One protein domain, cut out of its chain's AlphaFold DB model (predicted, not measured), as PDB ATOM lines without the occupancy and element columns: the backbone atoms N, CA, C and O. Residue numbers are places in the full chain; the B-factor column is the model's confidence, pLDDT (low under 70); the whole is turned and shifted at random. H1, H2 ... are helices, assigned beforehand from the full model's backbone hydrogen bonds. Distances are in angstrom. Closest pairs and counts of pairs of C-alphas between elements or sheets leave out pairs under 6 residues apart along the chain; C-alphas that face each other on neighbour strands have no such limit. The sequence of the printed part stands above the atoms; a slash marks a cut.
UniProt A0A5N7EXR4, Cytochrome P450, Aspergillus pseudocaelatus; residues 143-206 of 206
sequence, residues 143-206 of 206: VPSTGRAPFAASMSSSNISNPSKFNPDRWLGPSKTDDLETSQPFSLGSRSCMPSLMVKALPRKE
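Overview. This is residues 143 to 206 of the 206 residues of the protein "Cytochrome P450" of Aspergillus pseudocaelatus (UniProt A0A5N7EXR4). The domain has little regular structure: a chain of loops with three short helices, in which residues 143 to 183, with H1 and H2, form one side and a looping stretch leads across to H3 on the other. Residues 198 to 206, of which 198 to 200 belong to H3, stand free. The printed part has 64 residues, 15 of them in named helices H1, H2 and H3 in chain order, with no named strand: all helix. It is only just loose, close to compact, with a radius of gyration of the C-alphas of 13.2 A and spans of 30 by 29 by 19 A.

Along the chain. H1, residues 149 to 154, begins at C-alpha 149 (574.980, 279.310, 457.791) and measures 9.2 A. H2 is residues 168 to 171, 6.0 A. H3, residues 196 to 200, 6.2 A, ends at C-alpha 200 (585.580, 283.471, 477.655).

Arrangement. H1, H2 and H3 are apart from one another. In H3 the O i to N i+4 pair is within hydrogen-bond range, in H1 1 of 2; H2 is too short for one.

Size, cuts and confidence. The C-alphas of Pro 144 and Glu 206, farthest apart, are 35.7 A apart. The printed part has no cut. Both links are long, 13 and 24 residues. Residues 143 to 150 and 196 to 206 have pLDDT under 70.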
ATOM      1  N   VAL A 143     559.896 286.635 463.933       55.41
ATOM      2  CA  VAL A 143     560.984 287.546 463.551       55.41
ATOM      3  C   VAL A 143     561.505 287.143 462.172       55.41
ATOM      4  O   VAL A 143     561.798 285.966 461.957       55.41
ATOM      5  N   PRO A 144     561.676 288.097 461.234       53.62
ATOM      6  CA  PRO A 144     562.149 287.788 459.893       53.62
ATOM      7  C   PRO A 144     563.526 287.107 459.908       53.62
ATOM      8  O   PRO A 144     564.513 287.615 460.448       53.62
ATOM      9  N   SER A 145     563.575 285.935 459.276       52.91
ATOM     10  CA  SER A 145     564.738 285.062 459.166       52.91
ATOM     11  C   SER A 145     565.815 285.677 458.267       52.91
ATOM     12  O   SER A 145     565.783 285.584 457.042       52.91
ATOM     13  N   THR A 146     566.823 286.306 458.871       50.97
ATOM     14  CA  THR A 146     567.992 286.787 458.117       50.97
ATOM     15  C   THR A 146     569.032 285.665 458.049       50.97
ATOM     16  O   THR A 146     569.824 285.469 458.969       50.97
ATOM     17  N   GLY A 147     568.986 284.869 456.978       42.94
ATOM     18  CA  GLY A 147     569.749 283.627 456.839       42.94
ATOM     19  C   GLY A 147     571.269 283.808 456.739       42.94
ATOM     20  O   GLY A 147     571.778 284.447 455.821       42.94
ATOM     21  N   ARG A 148     572.008 283.169 457.654       53.59
ATOM     22  CA  ARG A 148     573.445 282.851 457.537       53.59
ATOM     23  C   ARG A 148     573.664 281.384 457.935       53.59
ATOM     24  O   ARG A 148     572.873 280.832 458.686       53.59
ATOM     25  N   ALA A 149     574.731 280.729 457.482       58.06
ATOM     26  CA  ALA A 149     574.980 279.310 457.791       58.06
ATOM     27  C   ALA A 149     574.914 278.931 459.300       58.06
ATOM     28  O   ALA A 149     574.217 277.969 459.622       58.06
ATOM     29  N   PRO A 150     575.515 279.683 460.252       65.75
ATOM     30  CA  PRO A 150     575.369 279.378 461.686       65.75
ATOM     31  C   PRO A 150     573.953 279.641 462.231       65.75
ATOM     32  O   PRO A 150     573.554 279.058 463.241       65.75
ATOM     33  N   PHE A 151     573.165 280.474 461.545       73.69
ATOM     34  CA  PHE A 151     571.759 280.699 461.880       73.69
ATOM     35  C   PHE A 151     570.923 279.449 461.592       73.69
ATOM     36  O   PHE A 151     570.091 279.094 462.413       73.69
ATOM     37  N   ALA A 152     571.185 278.724 460.498       79.50
ATOM     38  CA  ALA A 152     570.450 277.497 460.175       79.50
ATOM     39  C   ALA A 152     570.612 276.411 461.252       79.50
ATOM     40  O   ALA A 152     569.629 275.793 461.648       79.50
ATOM     41  N   ALA A 153     571.828 276.226 461.776       83.19
ATOM     42  CA  ALA A 153     572.084 275.275 462.858       83.19
ATOM     43  C   ALA A 153     571.364 275.670 464.159       83.19
ATOM     44  O   ALA A 153     570.760 274.815 464.802       83.19
ATOM     45  N   SER A 154     571.373 276.965 464.495       80.50
ATOM     46  CA  SER A 154     570.707 277.505 465.693       80.50
ATOM     47  C   SER A 154     569.179 277.572 465.557       80.50
ATOM     48  O   SER A 154     568.476 277.678 466.556       80.50
ATOM     49  N   MET A 155     568.662 277.527 464.327       83.25
ATOM     50  CA  MET A 155     567.230 277.594 464.026       83.25
ATOM     51  C   MET A 155     566.618 276.241 463.656       83.25
ATOM     52  O   MET A 155     565.427 276.165 463.357       83.25
ATOM     53  N   SER A 156     567.414 275.173 463.655       85.31
ATOM     54  CA  SER A 156     566.913 273.831 463.382       85.31
ATOM     55  C   SER A 156     566.176 273.291 464.599       85.31
ATOM     56  O   SER A 156     566.748 273.205 465.688       85.31
ATOM     57  N   SER A 157     564.938 272.838 464.400       86.44
ATOM     58  CA  SER A 157     564.165 272.148 465.437       86.44
ATOM     59  C   SER A 157     564.804 270.829 465.885       86.44
ATOM     60  O   SER A 157     564.472 270.336 466.958       86.44
ATOM     61  N   SER A 158     565.738 270.275 465.096       86.88
ATOM     62  CA  SER A 158     566.544 269.110 465.488       86.88
ATOM     63  C   SER A 158     567.545 269.417 466.600       86.88
ATOM     64  O   SER A 158     567.923 268.508 467.329       86.88
ATOM     65  N   ASN A 159     567.997 270.670 466.697       88.00
ATOM     66  CA  ASN A 159     569.059 271.087 467.612       88.00
ATOM     67  C   ASN A 159     568.492 271.903 468.773       88.00
ATOM     68  O   ASN A 159     568.934 271.757 469.905       88.00
ATOM     69  N   ILE A 160     567.520 272.772 468.485       88.31
ATOM     70  CA  ILE A 160     566.960 273.731 469.430       88.31
ATOM     71  C   ILE A 160     565.437 273.586 469.441       88.31
ATOM     72  O   ILE A 160     564.771 273.774 468.424       88.31
ATOM     73  N   SER A 161     564.863 273.305 470.606       87.62
ATOM     74  CA  SER A 161     563.414 273.257 470.816       87.62
ATOM     75  C   SER A 161     562.786 274.648 470.671       87.62
ATOM     76  O   SER A 161     563.228 275.607 471.306       87.62
ATOM     77  N   ASN A 162     561.733 274.773 469.854       85.75
ATOM     78  CA  ASN A 162     561.074 276.052 469.530       85.75
ATOM     79  C   ASN A 162     562.076 277.165 469.141       85.75
ATOM     80  O   ASN A 162     562.181 278.173 469.842       85.75
ATOM     81  N   PRO A 163     562.834 276.987 468.044       85.69
ATOM     82  CA  PRO A 163     563.973 277.845 467.714       85.69
ATOM     83  C   PRO A 163     563.596 279.300 467.401       85.69
ATOM     84  O   PRO A 163     564.390 280.203 467.641       85.69
ATOM     85  N   SER A 164     562.385 279.545 466.894       81.56
ATOM     86  CA  SER A 164     561.879 280.892 466.597       81.56
ATOM     87  C   SER A 164     561.521 281.703 467.841       81.56
ATOM     88  O   SER A 164     561.409 282.925 467.762       81.56
ATOM     89  N   LYS A 165     561.347 281.050 468.995       81.94
ATOM     90  CA  LYS A 165     560.967 281.720 470.233       81.94
ATOM     91  C   LYS A 165     562.202 282.266 470.941       81.94
ATOM     92  O   LYS A 165     563.115 281.517 471.294       81.94
ATOM     93  N   PHE A 166     562.190 283.562 471.236       83.19
ATOM     94  CA  PHE A 166     563.191 284.166 472.109       83.19
ATOM     95  C   PHE A 166     563.036 283.623 473.538       83.19
ATOM     96  O   PHE A 166     562.064 283.927 474.229       83.19
ATOM     97  N   ASN A 167     563.982 282.784 473.963       84.56
ATOM     98  CA  ASN A 167     564.003 282.158 475.283       84.56
ATOM     99  C   ASN A 167     565.409 282.276 475.910       84.56
ATOM    100  O   ASN A 167     566.270 281.440 475.615       84.56
ATOM    101  N   PRO A 168     565.672 283.304 476.741       84.88
ATOM    102  CA  PRO A 168     566.977 283.493 477.373       84.88
ATOM    103  C   PRO A 168     567.299 282.416 478.420       84.88
ATOM    104  O   PRO A 168     568.475 282.094 478.593       84.88
ATOM    105  N   ASP A 169     566.287 281.798 479.045       85.25
ATOM    106  CA  ASP A 169     566.469 280.774 480.088       85.25
ATOM    107  C   ASP A 169     567.232 279.546 479.583       85.25
ATOM    108  O   ASP A 169     567.870 278.835 480.359       85.25
ATOM    109  N   ARG A 170     567.244 279.341 478.259       86.81
ATOM    110  CA  ARG A 170     568.014 278.291 477.589       86.81
ATOM    111  C   ARG A 170     569.508 278.325 477.930       86.81
ATOM    112  O   ARG A 170     570.160 277.289 477.909       86.81
ATOM    113  N   TRP A 171     570.041 279.506 478.239       85.88
ATOM    114  CA  TRP A 171     571.469 279.736 478.470       85.88
ATOM    115  C   TRP A 171     571.845 279.844 479.955       85.88
ATOM    116  O   TRP A 171     573.016 280.050 480.267       85.88
ATOM    117  N   LEU A 172     570.878 279.719 480.872       83.75
ATOM    118  CA  LEU A 172     571.093 279.892 482.316       83.75
ATOM    119  C   LEU A 172     571.553 278.611 483.034       83.75
ATOM    120  O   LEU A 172     571.900 278.659 484.210       83.75
ATOM    121  N   GLY A 173     571.580 277.468 482.348       78.19
ATOM    122  CA  GLY A 173     572.006 276.189 482.912       78.19
ATOM    123  C   GLY A 173     572.148 275.097 481.849       78.19
ATOM    124  O   GLY A 173     571.953 275.365 480.663       78.19
ATOM    125  N   PRO A 174     572.496 273.860 482.242       75.00
ATOM    126  CA  PRO A 174     572.569 272.742 481.309       75.00
ATOM    127  C   PRO A 174     571.176 272.442 480.736       75.00
ATOM    128  O   PRO A 174     570.283 271.983 481.454       75.00
ATOM    129  N   SER A 175     570.985 272.708 479.441       73.06
ATOM    130  CA  SER A 175     569.753 272.335 478.744       73.06
ATOM    131  C   SER A 175     569.678 270.815 478.604       73.06
ATOM    132  O   SER A 175     570.658 270.158 478.259       73.06
ATOM    133  N   LYS A 176     568.505 270.240 478.886       70.44
ATOM    134  CA  LYS A 176     568.245 268.799 478.708       70.44
ATOM    135  C   LYS A 176     567.743 268.460 477.306       70.44
ATOM    136  O   LYS A 176     567.703 267.287 476.951       70.44
ATOM    137  N   THR A 177     567.306 269.467 476.553       79.75
ATOM    138  CA  THR A 177     566.578 269.294 475.290       79.75
ATOM    139  C   THR A 177     567.255 269.962 474.103       79.75
ATOM    140  O   THR A 177     566.930 269.611 472.977       79.75
ATOM    141  N   ASP A 178     568.163 270.912 474.339       87.50
ATOM    142  CA  ASP A 178     568.797 271.694 473.278       87.50
ATOM    143  C   ASP A 178     570.298 271.430 473.208       87.50
ATOM    144  O   ASP A 178     570.991 271.477 474.226       87.50
ATOM    145  N   ASP A 179     570.802 271.246 471.992       87.69
ATOM    146  CA  ASP A 179     572.231 271.213 471.704       87.69
ATOM    147  C   ASP A 179     572.749 272.639 471.461       87.69
ATOM    148  O   ASP A 179     572.742 273.169 470.343       87.69
ATOM    149  N   LEU A 180     573.180 273.285 472.546       86.38
ATOM    150  CA  LEU A 180     573.663 274.668 472.533       86.38
ATOM    151  C   LEU A 180     575.026 274.832 471.856       86.38
ATOM    152  O   LEU A 180     575.344 275.935 471.408       86.38
ATOM    153  N   GLU A 181     575.799 273.751 471.709       84.88
ATOM    154  CA  GLU A 181     577.090 273.774 471.012       84.88
ATOM    155  C   GLU A 181     576.917 273.994 469.503       84.88
ATOM    156  O   GLU A 181     577.848 274.412 468.812       84.88
ATOM    157  N   THR A 182     575.708 273.801 468.970       84.50
ATOM    158  CA  THR A 182     575.391 274.151 467.577       84.50
ATOM    159  C   THR A 182     575.354 275.659 467.333       84.50
ATOM    160  O   THR A 182     575.519 276.107 466.192       84.50
ATOM    161  N   SER A 183     575.189 276.466 468.387       85.75
ATOM    162  CA  SER A 183     575.239 277.917 468.273       85.75
ATOM    163  C   SER A 183     576.683 278.404 468.308       85.75
ATOM    164  O   SER A 183     577.326 278.470 469.353       85.75
ATOM    165  N   GLN A 184     577.196 278.783 467.138       86.25
ATOM    166  CA  GLN A 184     578.570 279.265 466.969       86.25
ATOM    167  C   GLN A 184     578.594 280.721 466.481       86.25
ATOM    168  O   GLN A 184     579.078 280.996 465.380       86.25
ATOM    169  N   PRO A 185     578.089 281.688 467.279       84.56
ATOM    170  CA  PRO A 185     578.020 283.097 466.873       84.56
ATOM    171  C   PRO A 185     579.404 283.722 466.642       84.56
ATOM    172  O   PRO A 185     579.525 284.720 465.935       84.56
ATOM    173  N   PHE A 186     580.451 283.115 467.203       88.12
ATOM    174  CA  PHE A 186     581.842 283.545 467.070       88.12
ATOM    175  C   PHE A 186     582.694 282.611 466.201       88.12
ATOM    176  O   PHE A 186     583.913 282.783 466.154       88.12
ATOM    177  N   SER A 187     582.076 281.655 465.498       85.25
ATOM    178  CA  SER A 187     582.762 280.600 464.739       85.25
ATOM    179  C   SER A 187     583.690 279.721 465.603       85.25
ATOM    180  O   SER A 187     583.800 279.890 466.816       85.25
ATOM    181  N   LEU A 188     584.372 278.764 464.964       83.56
ATOM    182  CA  LEU A 188     585.283 277.804 465.599       83.56
ATOM    183  C   LEU A 188     586.681 277.834 464.960       83.56
ATOM    184  O   LEU A 188     586.855 278.265 463.819       83.56
ATOM    185  N   GLY A 189     587.682 277.346 465.698       85.38
ATOM    186  CA  GLY A 189     589.057 277.178 465.218       85.38
ATOM    187  C   GLY A 189     589.916 278.449 465.258       85.38
ATOM    188  O   GLY A 189     589.562 279.453 465.876       85.38
ATOM    189  N   SER A 190     591.066 278.406 464.578       83.44
ATOM    190  CA  SER A 190     592.089 279.473 464.578       83.44
ATOM    191  C   SER A 190     591.661 280.774 463.891       83.44
ATOM    192  O   SER A 190     592.345 281.788 464.001       83.44
ATOM    193  N   ARG A 191     590.534 280.752 463.172       84.50
ATOM    194  CA  ARG A 191     589.924 281.908 462.499       84.50
ATOM    195  C   ARG A 191     588.603 282.333 463.150       84.50
ATOM    196  O   ARG A 191     587.833 283.072 462.541       84.50
ATOM    197  N   SER A 192     588.325 281.846 464.361       85.44
ATOM    198  CA  SER A 192     587.191 282.318 465.156       85.44
ATOM    199  C   SER A 192     587.347 283.796 465.522       85.44
ATOM    200  O   SER A 192     588.425 284.387 465.415       85.44
ATOM    201  N   CYS A 193     586.239 284.418 465.912       87.06
ATOM    202  CA  CYS A 193     586.204 285.823 466.287       87.06
ATOM    203  C   CYS A 193     587.172 286.082 467.454       87.06
ATOM    204  O   CYS A 193     586.965 285.574 468.555       87.06
ATOM    205  N   MET A 194     588.207 286.896 467.221       82.38
ATOM    206  CA  MET A 194     589.248 287.227 468.207       82.38
ATOM    207  C   MET A 194     588.679 287.683 469.570       82.38
ATOM    208  O   MET A 194     589.062 287.110 470.593       82.38
ATOM    209  N   PRO A 195     587.715 288.628 469.626       70.31
ATOM    210  CA  PRO A 195     587.094 289.050 470.885       70.31
ATOM    211  C   PRO A 195     586.394 287.946 471.694       70.31
ATOM    212  O   PRO A 195     586.169 288.137 472.887       70.31
ATOM    213  N   SER A 196     586.076 286.782 471.109       65.81
ATOM    214  CA  SER A 196     585.495 285.643 471.844       65.81
ATOM    215  C   SER A 196     586.379 285.203 473.016       65.81
ATOM    216  O   SER A 196     585.879 284.807 474.069       65.81
ATOM    217  N   LEU A 197     587.701 285.352 472.877       61.50
ATOM    218  CA  LEU A 197     588.660 285.074 473.947       61.50
ATOM    219  C   LEU A 197     588.496 286.022 475.140       61.50
ATOM    220  O   LEU A 197     588.632 285.585 476.278       61.50
ATOM    221  N   MET A 198     588.150 287.291 474.904       61.25
ATOM    222  CA  MET A 198     587.916 288.256 475.984       61.25
ATOM    223  C   MET A 198     586.660 287.902 476.783       61.25
ATOM    224  O   MET A 198     586.660 288.002 478.004       61.25
ATOM    225  N   VAL A 199     585.605 287.440 476.102       60.22
ATOM    226  CA  VAL A 199     584.352 287.018 476.747       60.22
ATOM    227  C   VAL A 199     584.553 285.724 477.538       60.22
ATOM    228  O   VAL A 199     584.094 285.624 478.671       60.22
ATOM    229  N   LYS A 200     585.277 284.745 476.978       57.34
ATOM    230  CA  LYS A 200     585.580 283.471 477.655       57.34
ATOM    231  C   LYS A 200     586.536 283.617 478.843       57.34
ATOM    232  O   LYS A 200     586.536 282.746 479.706       57.34
ATOM    233  N   ALA A 201     587.336 284.683 478.886       52.66
ATOM    234  CA  ALA A 201     588.253 284.975 479.988       52.66
ATOM    235  C   ALA A 201     587.566 285.596 481.218       52.66
ATOM    236  O   ALA A 201     588.194 285.702 482.271       52.66
ATOM    237  N   LEU A 202     586.295 286.007 481.116       46.78
ATOM    238  CA  LEU A 202     585.537 286.455 482.280       46.78
ATOM    239  C   LEU A 202     585.183 285.238 483.149       46.78
ATOM    240  O   LEU A 202     584.642 284.261 482.623       46.78
ATOM    241  N   PRO A 203     585.467 285.268 484.464       43.81
ATOM    242  CA  PRO A 203     585.125 284.163 485.345       43.81
ATOM    243  C   PRO A 203     583.613 283.940 485.291       43.81
ATOM    244  O   PRO A 203     582.834 284.859 485.562       43.81
ATOM    245  N   ARG A 204     583.186 282.723 484.928       48.03
ATOM    246  CA  ARG A 204     581.796 282.317 485.148       48.03
ATOM    247  C   ARG A 204     581.600 282.341 486.658       48.03
ATOM    248  O   ARG A 204     582.305 281.627 487.364       48.03
ATOM    249  N   LYS A 205     580.718 283.213 487.147       41.56
ATOM    250  CA  LYS A 205     580.261 283.111 488.532       41.56
ATOM    251  C   LYS A 205     579.596 281.742 488.669       41.56
ATOM    252  O   LYS A 205     578.646 281.473 487.935       41.56
ATOM    253  N   GLU A 206     580.183 280.901 489.513       38.28
ATOM    254  CA  GLU A 206     579.548 279.692 490.043       38.28
ATOM    255  C   GLU A 206     578.319 280.057 490.882       38.28
ATOM    256  O   GLU A 206     578.336 281.141 491.520       38.28
TER     257      GLU A 206